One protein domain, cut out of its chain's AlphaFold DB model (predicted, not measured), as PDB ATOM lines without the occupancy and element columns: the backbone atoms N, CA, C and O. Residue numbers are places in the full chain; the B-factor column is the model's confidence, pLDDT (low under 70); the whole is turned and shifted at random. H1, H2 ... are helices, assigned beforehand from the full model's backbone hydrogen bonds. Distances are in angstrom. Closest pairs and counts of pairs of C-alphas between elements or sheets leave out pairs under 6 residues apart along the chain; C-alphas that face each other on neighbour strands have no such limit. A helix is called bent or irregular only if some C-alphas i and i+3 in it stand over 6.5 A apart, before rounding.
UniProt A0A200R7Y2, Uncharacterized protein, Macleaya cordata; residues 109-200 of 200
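Overview. This is residues 109 to 200 of the 200 residues of an uncharacterized protein of Macleaya cordata (UniProt A0A200R7Y2). A long single helix sticks out like a handle from a small compact head, in which three short helices gather round the far end of the long one. The free arm is residues 109 to 140 of H1; in the head, H2 folds back along the last part of H1, H3 crosses that same part of H1, and H4 crosses H2. The printed part has 92 residues with four named helices, H1 to H4 in that order, and no named strand: the class is all helix. The whole is extended, with a radius of gyration of the C-alphas of 21.9 A, and the arm makes its length: the spans are 73 by 23 by 19 A.

Along the chain. H1, residues 109 to 153, runs 65.8 A from C-alpha 109 at (-16.045, 116.917, 57.409) to C-alpha 153 at (45.032, 101.162, 38.837). H2, residues 160 to 171, is 16.1 A long. H3, residues 174 to 182, is 12.2 A long. H4, residues 185 to 199, runs 21.8 A and ends with C-alpha 199 at (37.787, 83.558, 45.831); it is irregular, but only just, with C-alphas 186 and 189 at 6.7 A.

Arrangement. H2 is the hub, touching the three other helices. With H1 it forms a helical hairpin: residues 144 to 153 of H1 touch H2 at a shallow tilt of 32 degrees, opposite ways, and the closest C-alphas, of Ala 145 and Asn 171, are 5.9 A apart. H2 and H3 touch only at the corner by their link, the closest C-alphas being those of Ile 170 and Lys 176, 5.1 A apart. Residues 162 to 166 of H2 touch residues 192 to 196 of H4 about perpendicular, at 87 degrees; the closest C-alphas, of Ala 166 and Leu 196, are 6.5 A apart. Residues 144 to 151 of H1 touch H3 at a steep tilt of 48 degrees, the same way, with the C-alphas of Val 148 and Ser 177 closest at 6.7 A. H3 and H4 are close but not clearly touching, the C-alphas of Phe 180 and Arg 188 being closest at 6.6 A. H1 and H4 are near each other, with 6 pairs of C-alphas within 10 A. In H1, H2 and H3 every O i to N i+4 pair is within hydrogen-bond range; in H4 9 of 11 are.

Size, cuts and confidence. The two C-alphas farthest apart, of Ser 109 and Ala 157, are 73.6 A apart. Without residues 109 to 140, which stand free, the body spans 24 by 22 by 18 A. The printed part has no cut and ends at Gly 200, the chain's last residue. The links H2 to H3 and H3 to H4 are tight, and H1 to H2 is short. The mean pLDDT of the printed part is 89.1; residues 199 to 200 are under 70.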
ATOM      1  N   SER A 109     -16.476 117.074  58.802       77.50
ATOM      2  CA  SER A 109     -16.045 116.917  57.409       77.50
ATOM      3  C   SER A 109     -14.816 117.768  57.082       77.50
ATOM      4  O   SER A 109     -13.878 117.268  56.468       77.50
ATOM      5  N   SER A 110     -14.758 119.023  57.544       79.62
ATOM      6  CA  SER A 110     -13.575 119.875  57.341       79.62
ATOM      7  C   SER A 110     -12.320 119.318  58.028       79.62
ATOM      8  O   SER A 110     -11.243 119.322  57.437       79.62
ATOM      9  N   MET A 111     -12.462 118.745  59.229       87.69
ATOM     10  CA  MET A 111     -11.373 118.076  59.943       87.69
ATOM     11  C   MET A 111     -10.911 116.810  59.209       87.69
ATOM     12  O   MET A 111      -9.711 116.563  59.113       87.69
ATOM     13  N   GLY A 112     -11.846 116.030  58.656       89.62
ATOM     14  CA  GLY A 112     -11.536 114.871  57.817       89.62
ATOM     15  C   GLY A 112     -10.746 115.251  56.564       89.62
ATOM     16  O   GLY A 112      -9.764 114.589  56.233       89.62
ATOM     17  N   ASN A 113     -11.102 116.367  55.925       90.44
ATOM     18  CA  ASN A 113     -10.381 116.887  54.763       90.44
ATOM     19  C   ASN A 113      -8.959 117.344  55.124       90.44
ATOM     20  O   ASN A 113      -8.016 117.015  54.408       90.44
ATOM     21  N   ILE A 114      -8.786 118.041  56.254       92.00
ATOM     22  CA  ILE A 114      -7.464 118.451  56.761       92.00
ATOM     23  C   ILE A 114      -6.603 117.225  57.094       92.00
ATOM     24  O   ILE A 114      -5.439 117.168  56.705       92.00
ATOM     25  N   ALA A 115      -7.170 116.217  57.764       92.25
ATOM     26  CA  ALA A 115      -6.463 114.974  58.067       92.25
ATOM     27  C   ALA A 115      -6.070 114.213  56.788       92.25
ATOM     28  O   ALA A 115      -4.961 113.694  56.690       92.25
ATOM     29  N   GLY A 116      -6.948 114.195  55.781       93.56
ATOM     30  CA  GLY A 116      -6.660 113.620  54.468       93.56
ATOM     31  C   GLY A 116      -5.532 114.351  53.737       93.56
ATOM     32  O   GLY A 116      -4.633 113.703  53.204       93.56
ATOM     33  N   ALA A 117      -5.531 115.686  53.754       92.19
ATOM     34  CA  ALA A 117      -4.451 116.492  53.186       92.19
ATOM     35  C   ALA A 117      -3.119 116.259  53.916       92.19
ATOM     36  O   ALA A 117      -2.082 116.125  53.270       92.19
ATOM     37  N   PHE A 118      -3.149 116.136  55.247       95.56
ATOM     38  CA  PHE A 118      -1.962 115.825  56.040       95.56
ATOM     39  C   PHE A 118      -1.405 114.430  55.736       95.56
ATOM     40  O   PHE A 118      -0.205 114.301  55.523       95.56
ATOM     41  N   ASN A 119      -2.253 113.402  55.635       93.81
ATOM     42  CA  ASN A 119      -1.804 112.059  55.261       93.81
ATOM     43  C   ASN A 119      -1.159 112.050  53.870       93.81
ATOM     44  O   ASN A 119      -0.061 111.532  53.715       93.81
ATOM     45  N   LYS A 120      -1.769 112.725  52.886       93.50
ATOM     46  CA  LYS A 120      -1.184 112.877  51.541       93.50
ATOM     47  C   LYS A 120       0.161 113.605  51.564       93.50
ATOM     48  O   LYS A 120       1.070 113.234  50.828       93.50
ATOM     49  N   PHE A 121       0.294 114.630  52.403       94.56
ATOM     50  CA  PHE A 121       1.553 115.347  52.587       94.56
ATOM     51  C   PHE A 121       2.635 114.460  53.217       94.56
ATOM     52  O   PHE A 121       3.768 114.446  52.734       94.56
ATOM     53  N   VAL A 122       2.293 113.707  54.267       94.88
ATOM     54  CA  VAL A 122       3.210 112.762  54.920       94.88
ATOM     55  C   VAL A 122       3.635 111.672  53.940       94.88
ATOM     56  O   VAL A 122       4.834 111.463  53.782       94.88
ATOM     57  N   ASP A 123       2.698 111.060  53.213       94.38
ATOM     58  CA  ASP A 123       2.991 110.036  52.203       94.38
ATOM     59  C   ASP A 123       3.896 110.585  51.088       94.38
ATOM     60  O   ASP A 123       4.898 109.966  50.724       94.38
ATOM     61  N   GLY A 124       3.597 111.787  50.584       92.88
ATOM     62  CA  GLY A 124       4.421 112.460  49.578       92.88
ATOM     63  C   GLY A 124       5.835 112.764  50.081       92.88
ATOM     64  O   GLY A 124       6.814 112.543  49.368       92.88
ATOM     65  N   THR A 125       5.954 113.206  51.335       92.19
ATOM     66  CA  THR A 125       7.244 113.499  51.975       92.19
ATOM     67  C   THR A 125       8.053 112.226  52.220       92.19
ATOM     68  O   THR A 125       9.252 112.205  51.945       92.19
ATOM     69  N   MET A 126       7.418 111.144  52.680       92.44
ATOM     70  CA  MET A 126       8.073 109.846  52.874       92.44
ATOM     71  C   MET A 126       8.578 109.278  51.544       92.44
ATOM     72  O   MET A 126       9.728 108.851  51.464       92.44
ATOM     73  N   GLY A 127       7.772 109.351  50.480       92.75
ATOM     74  CA  GLY A 127       8.185 108.914  49.146       92.75
ATOM     75  C   GLY A 127       9.350 109.730  48.571       92.75
ATOM     76  O   GLY A 127      10.229 109.177  47.914       92.75
ATOM     77  N   LEU A 128       9.398 111.040  48.829       90.00
ATOM     78  CA  LEU A 128      10.545 111.873  48.456       90.00
ATOM     79  C   LEU A 128      11.803 111.502  49.254       90.00
ATOM     80  O   LEU A 128      12.884 111.398  48.675       90.00
ATOM     81  N   MET A 129      11.666 111.294  50.566       92.75
ATOM     82  CA  MET A 129      12.776 110.925  51.443       92.75
ATOM     83  C   MET A 129      13.395 109.585  51.035       92.75
ATOM     84  O   MET A 129      14.616 109.474  51.000       92.75
ATOM     85  N   ASP A 130      12.574 108.602  50.666       93.38
ATOM     86  CA  ASP A 130      13.032 107.292  50.191       93.38
ATOM     87  C   ASP A 130      13.803 107.390  48.862       93.38
ATOM     88  O   ASP A 130      14.897 106.839  48.708       93.38
ATOM     89  N   LYS A 131      13.301 108.203  47.921       92.25
ATOM     90  CA  LYS A 131      14.016 108.513  46.670       92.25
ATOM     91  C   LYS A 131      15.352 109.203  46.934       92.25
ATOM     92  O   LYS A 131      16.351 108.859  46.306       92.25
ATOM     93  N   MET A 132      15.388 110.160  47.862       89.88
ATOM     94  CA  MET A 132      16.620 110.852  48.241       89.88
ATOM     95  C   MET A 132      17.611 109.903  48.917       89.88
ATOM     96  O   MET A 132      18.790 109.931  48.576       89.88
ATOM     97  N   ALA A 133      17.147 109.046  49.829       88.50
ATOM     98  CA  ALA A 133      17.976 108.031  50.468       88.50
ATOM     99  C   ALA A 133      18.590 107.094  49.421       88.50
ATOM    100  O   ALA A 133      19.804 106.918  49.411       88.50
ATOM    101  N   THR A 134      17.782 106.603  48.479       89.69
ATOM    102  CA  THR A 134      18.235 105.744  47.374       89.69
ATOM    103  C   THR A 134      19.250 106.451  46.473       89.69
ATOM    104  O   THR A 134      20.264 105.870  46.091       89.69
ATOM    105  N   ALA A 135      19.017 107.721  46.132       84.31
ATOM    106  CA  ALA A 135      19.951 108.501  45.325       84.31
ATOM    107  C   ALA A 135      21.278 108.744  46.062       84.31
ATOM    108  O   ALA A 135      22.344 108.654  45.457       84.31
ATOM    109  N   LEU A 136      21.233 109.027  47.368       80.50
ATOM    110  CA  LEU A 136      22.426 109.197  48.195       80.50
ATOM    111  C   LEU A 136      23.228 107.901  48.310       80.50
ATOM    112  O   LEU A 136      24.441 107.940  48.117       80.50
ATOM    113  N   THR A 137      22.577 106.765  48.572       83.81
ATOM    114  CA  THR A 137      23.263 105.467  48.652       83.81
ATOM    115  C   THR A 137      23.863 105.082  47.306       83.81
ATOM    116  O   THR A 137      25.033 104.724  47.260       83.81
ATOM    117  N   TYR A 138      23.124 105.255  46.206       82.44
ATOM    118  CA  TYR A 138      23.625 104.995  44.854       82.44
ATOM    119  C   TYR A 138      24.840 105.866  44.503       82.44
ATOM    120  O   TYR A 138      25.852 105.368  44.009       82.44
ATOM    121  N   ASN A 139      24.769 107.170  44.786       79.31
ATOM    122  CA  ASN A 139      25.885 108.085  44.548       79.31
ATOM    123  C   ASN A 139      27.100 107.726  45.410       79.31
ATOM    124  O   ASN A 139      28.223 107.729  44.909       79.31
ATOM    125  N   GLN A 140      26.883 107.375  46.678       82.31
ATOM    126  CA  GLN A 140      27.950 106.969  47.586       82.31
ATOM    127  C   GLN A 140      28.602 105.651  47.148       82.31
ATOM    128  O   GLN A 140      29.827 105.558  47.126       82.31
ATOM    129  N   GLU A 141      27.817 104.648  46.755       80.25
ATOM    130  CA  GLU A 141      28.326 103.376  46.233       80.25
ATOM    131  C   GLU A 141      29.149 103.593  44.955       80.25
ATOM    132  O   GLU A 141      30.284 103.118  44.873       80.25
ATOM    133  N   ASN A 142      28.658 104.403  44.013       84.25
ATOM    134  CA  ASN A 142      29.409 104.769  42.807       84.25
ATOM    135  C   ASN A 142      30.712 105.520  43.114       84.25
ATOM    136  O   ASN A 142      31.750 105.250  42.503       84.25
ATOM    137  N   GLU A 143      30.694 106.451  44.067       87.62
ATOM    138  CA  GLU A 143      31.898 107.177  44.475       87.62
ATOM    139  C   GLU A 143      32.920 106.239  45.140       87.62
ATOM    140  O   GLU A 143      34.120 106.320  44.877       87.62
ATOM    141  N   THR A 144      32.468 105.287  45.961       89.00
ATOM    142  CA  THR A 144      33.377 104.278  46.521       89.00
ATOM    143  C   THR A 144      33.945 103.364  45.439       89.00
ATOM    144  O   THR A 144      35.148 103.105  45.446       89.00
ATOM    145  N   ALA A 145      33.128 102.937  44.472       88.75
ATOM    146  CA  ALA A 145      33.554 102.062  43.386       88.75
ATOM    147  C   ALA A 145      34.602 102.726  42.482       88.75
ATOM    148  O   ALA A 145      35.613 102.105  42.152       88.75
ATOM    149  N   THR A 146      34.392 103.997  42.126       90.69
ATOM    150  CA  THR A 146      35.350 104.787  41.335       90.69
ATOM    151  C   THR A 146      36.681 104.938  42.069       90.69
ATOM    152  O   THR A 146      37.721 104.611  41.501       90.69
ATOM    153  N   ARG A 147      36.662 105.290  43.361       93.25
ATOM    154  CA  ARG A 147      37.879 105.379  44.190       93.25
ATOM    155  C   ARG A 147      38.612 104.045  44.330       93.25
ATOM    156  O   ARG A 147      39.837 104.012  44.270       93.25
ATOM    157  N   VAL A 148      37.892 102.936  44.521       93.06
ATOM    158  CA  VAL A 148      38.505 101.596  44.586       93.06
ATOM    159  C   VAL A 148      39.229 101.289  43.279       93.06
ATOM    160  O   VAL A 148      40.383 100.866  43.314       93.06
ATOM    161  N   VAL A 149      38.589 101.533  42.134       91.00
ATOM    162  CA  VAL A 149      39.208 101.313  40.822       91.00
ATOM    163  C   VAL A 149      40.427 102.216  40.630       91.00
ATOM    164  O   VAL A 149      41.471 101.719  40.220       91.00
ATOM    165  N   GLU A 150      40.349 103.499  40.984       92.56
ATOM    166  CA  GLU A 150      41.487 104.429  40.928       92.56
ATOM    167  C   GLU A 150      42.672 103.995  41.799       92.56
ATOM    168  O   GLU A 150      43.827 104.187  41.429       92.56
ATOM    169  N   GLU A 151      42.423 103.430  42.978       92.31
ATOM    170  CA  GLU A 151      43.497 102.922  43.835       92.31
ATOM    171  C   GLU A 151      44.048 101.581  43.336       92.31
ATOM    172  O   GLU A 151      45.237 101.310  43.508       92.31
ATOM    173  N   LEU A 152      43.225 100.749  42.690       91.44
ATOM    174  CA  LEU A 152      43.676  99.509  42.059       91.44
ATOM    175  C   LEU A 152      44.534  99.776  40.816       91.44
ATOM    176  O   LEU A 152      45.507  99.057  40.605       91.44
ATOM    177  N   THR A 153      44.230 100.807  40.022       89.81
ATOM    178  CA  THR A 153      45.032 101.162  38.837       89.81
ATOM    179  C   THR A 153      46.418 101.696  39.192       89.81
ATOM    180  O   THR A 153      47.323 101.592  38.373       89.81
ATOM    181  N   LYS A 154      46.620 102.209  40.413       91.56
ATOM    182  CA  LYS A 154      47.945 102.608  40.930       91.56
ATOM    183  C   LYS A 154      48.843 101.415  41.272       91.56
ATOM    184  O   LYS A 154      50.028 101.595  41.544       91.56
ATOM    185  N   LEU A 155      48.289 100.204  41.330       88.38
ATOM    186  CA  LEU A 155      49.040  98.991  41.628       88.38
ATOM    187  C   LEU A 155      49.585  98.396  40.323       88.38
ATOM    188  O   LEU A 155      49.029  97.434  39.798       88.38
ATOM    189  N   ASP A 156      50.713  98.923  39.838       78.94
ATOM    190  CA  ASP A 156      51.350  98.533  38.560       78.94
ATOM    191  C   ASP A 156      51.676  97.027  38.430       78.94
ATOM    192  O   ASP A 156      51.947  96.524  37.342       78.94
ATOM    193  N   ALA A 157      51.664  96.283  39.541       84.19
ATOM    194  CA  ALA A 157      51.914  94.844  39.571       84.19
ATOM    195  C   ALA A 157      50.683  93.978  39.214       84.19
ATOM    196  O   ALA A 157      50.823  92.764  39.042       84.19
ATOM    197  N   LEU A 158      49.479  94.556  39.119       85.75
ATOM    198  CA  LEU A 158      48.258  93.816  38.793       85.75
ATOM    199  C   LEU A 158      48.026  93.713  37.281       85.75
ATOM    200  O   LEU A 158      48.055  94.700  36.553       85.75
ATOM    201  N   ASN A 159      47.682  92.513  36.811       88.19
ATOM    202  CA  ASN A 159      47.141  92.337  35.462       88.19
ATOM    203  C   ASN A 159      45.710  92.912  35.390       88.19
ATOM    204  O   ASN A 159      44.955  92.804  36.356       88.19
ATOM    205  N   VAL A 160      45.294  93.433  34.232       86.94
ATOM    206  CA  VAL A 160      43.938  93.948  33.961       86.94
ATOM    207  C   VAL A 160      42.844  92.972  34.413       86.94
ATOM    208  O   VAL A 160      41.870  93.388  35.033       86.94
ATOM    209  N   HIS A 161      43.014  91.666  34.174       87.19
ATOM    210  CA  HIS A 161      42.037  90.659  34.609       87.19
ATOM    211  C   HIS A 161      41.974  90.515  36.141       87.19
ATOM    212  O   HIS A 161      40.898  90.391  36.719       87.19
ATOM    213  N   GLN A 162      43.128  90.561  36.816       89.56
ATOM    214  CA  GLN A 162      43.202  90.522  38.281       89.56
ATOM    215  C   GLN A 162      42.610  91.788  38.898       89.56
ATOM    216  O   GLN A 162      41.886  91.702  39.884       89.56
ATOM    217  N   MET A 163      42.867  92.944  38.288       90.69
ATOM    218  CA  MET A 163      42.293  94.229  38.673       90.69
ATOM    219  C   MET A 163      40.770  94.224  38.549       90.69
ATOM    220  O   MET A 163      40.094  94.626  39.490       90.69
ATOM    221  N   LEU A 164      40.223  93.737  37.431       89.44
ATOM    222  CA  LEU A 164      38.777  93.691  37.218       89.44
ATOM    223  C   LEU A 164      38.087  92.730  38.197       89.44
ATOM    224  O   LEU A 164      37.074  93.088  38.795       89.44
ATOM    225  N   ASN A 165      38.668  91.548  38.423       91.19
ATOM    226  CA  ASN A 165      38.155  90.604  39.417       91.19
ATOM    227  C   ASN A 165      38.230  91.182  40.833       91.19
ATOM    228  O   ASN A 165      37.257  91.099  41.576       91.19
ATOM    229  N   ALA A 166      39.349  91.811  41.197       92.62
ATOM    230  CA  ALA A 166      39.502  92.450  42.497       92.62
ATOM    231  C   ALA A 166      38.485  93.579  42.678       92.62
ATOM    232  O   ALA A 166      37.831  93.636  43.713       92.62
ATOM    233  N   ALA A 167      38.298  94.433  41.670       91.69
ATOM    234  CA  ALA A 167      37.313  95.507  41.708       91.69
ATOM    235  C   ALA A 167      35.897  94.960  41.920       91.69
ATOM    236  O   ALA A 167      35.168  95.477  42.763       91.69
ATOM    237  N   ASN A 168      35.526  93.886  41.218       91.81
ATOM    238  CA  ASN A 168      34.217  93.257  41.376       91.81
ATOM    239  C   ASN A 168      34.028  92.694  42.798       91.81
ATOM    240  O   ASN A 168      33.044  93.002  43.466       91.81
ATOM    241  N   ILE A 169      35.010  91.943  43.306       93.19
ATOM    242  CA  ILE A 169      34.950  91.348  44.651       93.19
ATOM    243  C   ILE A 169      34.909  92.432  45.736       93.19
ATOM    244  O   ILE A 169      34.130  92.332  46.683       93.19
ATOM    245  N   ILE A 170      35.738  93.471  45.622       93.75
ATOM    246  CA  ILE A 170      35.834  94.545  46.618       93.75
ATOM    247  C   ILE A 170      34.564  95.397  46.620       93.75
ATOM    248  O   ILE A 170      34.054  95.701  47.693       93.75
ATOM    249  N   ASN A 171      34.034  95.756  45.449       92.00
ATOM    250  CA  ASN A 171      32.837  96.594  45.355       92.00
ATOM    251  C   ASN A 171      31.545  95.832  45.678       92.00
ATOM    252  O   ASN A 171      30.550  96.462  46.017       92.00
ATOM    253  N   SER A 172      31.561  94.497  45.627       90.38
ATOM    254  CA  SER A 172      30.421  93.674  46.054       90.38
ATOM    255  C   SER A 172      30.127  93.757  47.560       90.38
ATOM    256  O   SER A 172      29.016  93.450  47.984       90.38
ATOM    257  N   ASP A 173      31.106  94.172  48.372       90.69
ATOM    258  CA  ASP A 173      30.987  94.255  49.827       90.69
ATOM    259  C   ASP A 173      31.524  95.598  50.335       90.69
ATOM    260  O   ASP A 173      32.728  95.866  50.313       90.69
ATOM    261  N   SER A 174      30.623  96.424  50.872       89.62
ATOM    262  CA  SER A 174      30.940  97.739  51.445       89.62
ATOM    263  C   SER A 174      32.041  97.686  52.519       89.62
ATOM    264  O   SER A 174      32.842  98.611  52.655       89.62
ATOM    265  N   SER A 175      32.157  96.576  53.254       92.56
ATOM    266  CA  SER A 175      33.211  96.394  54.258       92.56
ATOM    267  C   SER A 175      34.579  96.181  53.608       92.56
ATOM    268  O   SER A 175      35.586  96.696  54.100       92.56
ATOM    269  N   LYS A 176      34.629  95.439  52.491       93.44
ATOM    270  CA  LYS A 176      35.863  95.204  51.724       93.44
ATOM    271  C   LYS A 176      36.330  96.498  51.060       93.44
ATOM    272  O   LYS A 176      37.524  96.791  51.122       93.44
ATOM    273  N   SER A 177      35.418  97.288  50.486       93.31
ATOM    274  CA  SER A 177      35.756  98.587  49.889       93.31
ATOM    275  C   SER A 177      36.260  99.584  50.935       93.31
ATOM    276  O   SER A 177      37.324 100.181  50.747       93.31
ATOM    277  N   ALA A 178      35.589  99.692  52.086       92.31
ATOM    278  CA  ALA A 178      36.032 100.540  53.191       92.31
ATOM    279  C   ALA A 178      37.409 100.122  53.733       92.31
ATOM    280  O   ALA A 178      38.286 100.972  53.919       92.31
ATOM    281  N   LEU A 179      37.630  98.818  53.944       94.19
ATOM    282  CA  LEU A 179      38.923  98.298  54.390       94.19
ATOM    283  C   LEU A 179      40.019  98.614  53.370       94.19
ATOM    284  O   LEU A 179      41.054  99.152  53.749       94.19
ATOM    285  N   PHE A 180      39.792  98.327  52.086       94.88
ATOM    286  CA  PHE A 180      40.772  98.566  51.028       94.88
ATOM    287  C   PHE A 180      41.220 100.031  50.962       94.88
ATOM    288  O   PHE A 180      42.422 100.312  50.908       94.88
ATOM    289  N   LEU A 181      40.273 100.968  51.041       93.06
ATOM    290  CA  LEU A 181      40.573 102.398  51.038       93.06
ATOM    291  C   LEU A 181      41.316 102.841  52.311       93.06
ATOM    292  O   LEU A 181      42.196 103.698  52.229       93.06
ATOM    293  N   ALA A 182      41.034 102.225  53.464       93.88
ATOM    294  CA  ALA A 182      41.726 102.502  54.725       93.88
ATOM    295  C   ALA A 182      43.141 101.897  54.811       93.88
ATOM    296  O   ALA A 182      43.977 102.379  55.581       93.88
ATOM    297  N   LEU A 183      43.430 100.836  54.048       93.88
ATOM    298  CA  LEU A 183      44.758 100.228  53.993       93.88
ATOM    299  C   LEU A 183      45.780 101.205  53.403       93.88
ATOM    300  O   LEU A 183      45.483 101.969  52.485       93.88
ATOM    301  N   LYS A 184      47.019 101.138  53.896       91.31
ATOM    302  CA  LYS A 184      48.130 101.884  53.301       91.31
ATOM    303  C   LYS A 184      48.531 101.276  51.946       91.31
ATOM    304  O   LYS A 184      48.392 100.059  51.777       91.31
ATOM    305  N   PRO A 185      49.064 102.066  50.998       87.31
ATOM    306  CA  PRO A 185      49.422 101.573  49.667       87.31
ATOM    307  C   PRO A 185      50.338 100.342  49.675       87.31
ATOM    308  O   PRO A 185      50.156  99.442  48.860       87.31
ATOM    309  N   GLU A 186      51.262 100.242  50.636       88.94
ATOM    310  CA  GLU A 186      52.261  99.167  50.693       88.94
ATOM    311  C   GLU A 186      51.645  97.790  50.983       88.94
ATOM    312  O   GLU A 186      52.179  96.763  50.570       88.94
ATOM    313  N   ILE A 187      50.514  97.760  51.694       91.75
ATOM    314  CA  ILE A 187      49.838  96.520  52.104       91.75
ATOM    315  C   ILE A 187      48.639  96.172  51.214       91.75
ATOM    316  O   ILE A 187      48.192  95.023  51.222       91.75
ATOM    317  N   ARG A 188      48.141  97.128  50.414       93.12
ATOM    318  CA  ARG A 188      47.016  96.917  49.489       93.12
ATOM    319  C   ARG A 188      47.312  95.823  48.473       93.12
ATOM    320  O   ARG A 188      46.487  94.933  48.302       93.12
ATOM    321  N   LEU A 189      48.500  95.835  47.868       91.69
ATOM    322  CA  LEU A 189      48.888  94.842  46.864       91.69
ATOM    323  C   LEU A 189      48.832  93.409  47.418       91.69
ATOM    324  O   LEU A 189      48.218  92.525  46.822       91.69
ATOM    325  N   PHE A 190      49.434  93.189  48.589       91.38
ATOM    326  CA  PHE A 190      49.434  91.883  49.248       91.38
ATOM    327  C   PHE A 190      48.015  91.428  49.605       91.38
ATOM    328  O   PHE A 190      47.657  90.268  49.398       91.38
ATOM    329  N   TRP A 191      47.199  92.348  50.121       94.38
ATOM    330  CA  TRP A 191      45.816  92.055  50.469       94.38
ATOM    331  C   TRP A 191      44.985  91.668  49.240       94.38
ATOM    332  O   TRP A 191      44.265  90.674  49.294       94.38
ATOM    333  N   VAL A 192      45.144  92.375  48.115       93.25
ATOM    334  CA  VAL A 192      44.444  92.062  46.861       93.25
ATOM    335  C   VAL A 192      44.853  90.691  46.316       93.25
ATOM    336  O   VAL A 192      43.984  89.907  45.945       93.25
ATOM    337  N   TYR A 193      46.142  90.335  46.333       91.94
ATOM    338  CA  TYR A 193      46.556  88.982  45.937       91.94
ATOM    339  C   TYR A 193      45.974  87.901  46.846       91.94
ATOM    340  O   TYR A 193      45.520  86.866  46.361       91.94
ATOM    341  N   LYS A 194      45.950  88.137  48.163       91.94
ATOM    342  CA  LYS A 194      45.317  87.210  49.108       91.94
ATOM    343  C   LYS A 194      43.823  87.047  48.816       91.94
ATOM    344  O   LYS A 194      43.323  85.930  48.892       91.94
ATOM    345  N   LEU A 195      43.135  88.140  48.491       91.88
ATOM    346  CA  LEU A 195      41.711  88.149  48.164       91.88
ATOM    347  C   LEU A 195      41.425  87.328  46.899       91.88
ATOM    348  O   LEU A 195      40.570  86.449  46.914       91.88
ATOM    349  N   LEU A 196      42.200  87.557  45.836       90.00
ATOM    350  CA  LEU A 196      42.055  86.853  44.559       90.00
ATOM    351  C   LEU A 196      42.356  85.351  44.658       90.00
ATOM    352  O   LEU A 196      41.718  84.563  43.972       90.00
ATOM    353  N   ASN A 197      43.296  84.951  45.517       85.31
ATOM    354  CA  ASN A 197      43.657  83.542  45.712       85.31
ATOM    355  C   ASN A 197      42.686  82.772  46.624       85.31
ATOM    356  O   ASN A 197      42.831  81.561  46.768       85.31
ATOM    357  N   HIS A 198      41.762  83.459  47.302       72.81
ATOM    358  CA  HIS A 198      40.780  82.836  48.194       72.81
ATOM    359  C   HIS A 198      39.379  82.748  47.561       72.81
ATOM    360  O   HIS A 198      38.568  81.941  48.007       72.81
ATOM    361  N   GLU A 199      39.075  83.573  46.552       59.94
ATOM    362  CA  GLU A 199      37.787  83.558  45.831       59.94
ATOM    363  C   GLU A 199      37.866  82.964  44.404       59.94
ATOM    364  O   GLU A 199      36.852  82.935  43.708       59.94
ATOM    365  N   GLY A 200      39.036  82.479  43.969       48.41
ATOM    366  CA  GLY A 200      39.224  81.708  42.727       48.41
ATOM    367  C   GLY A 200      39.395  80.219  42.991       48.41
ATOM    368  O   GLY A 200      38.889  79.427  42.167       48.41
TER     369      GLY A 200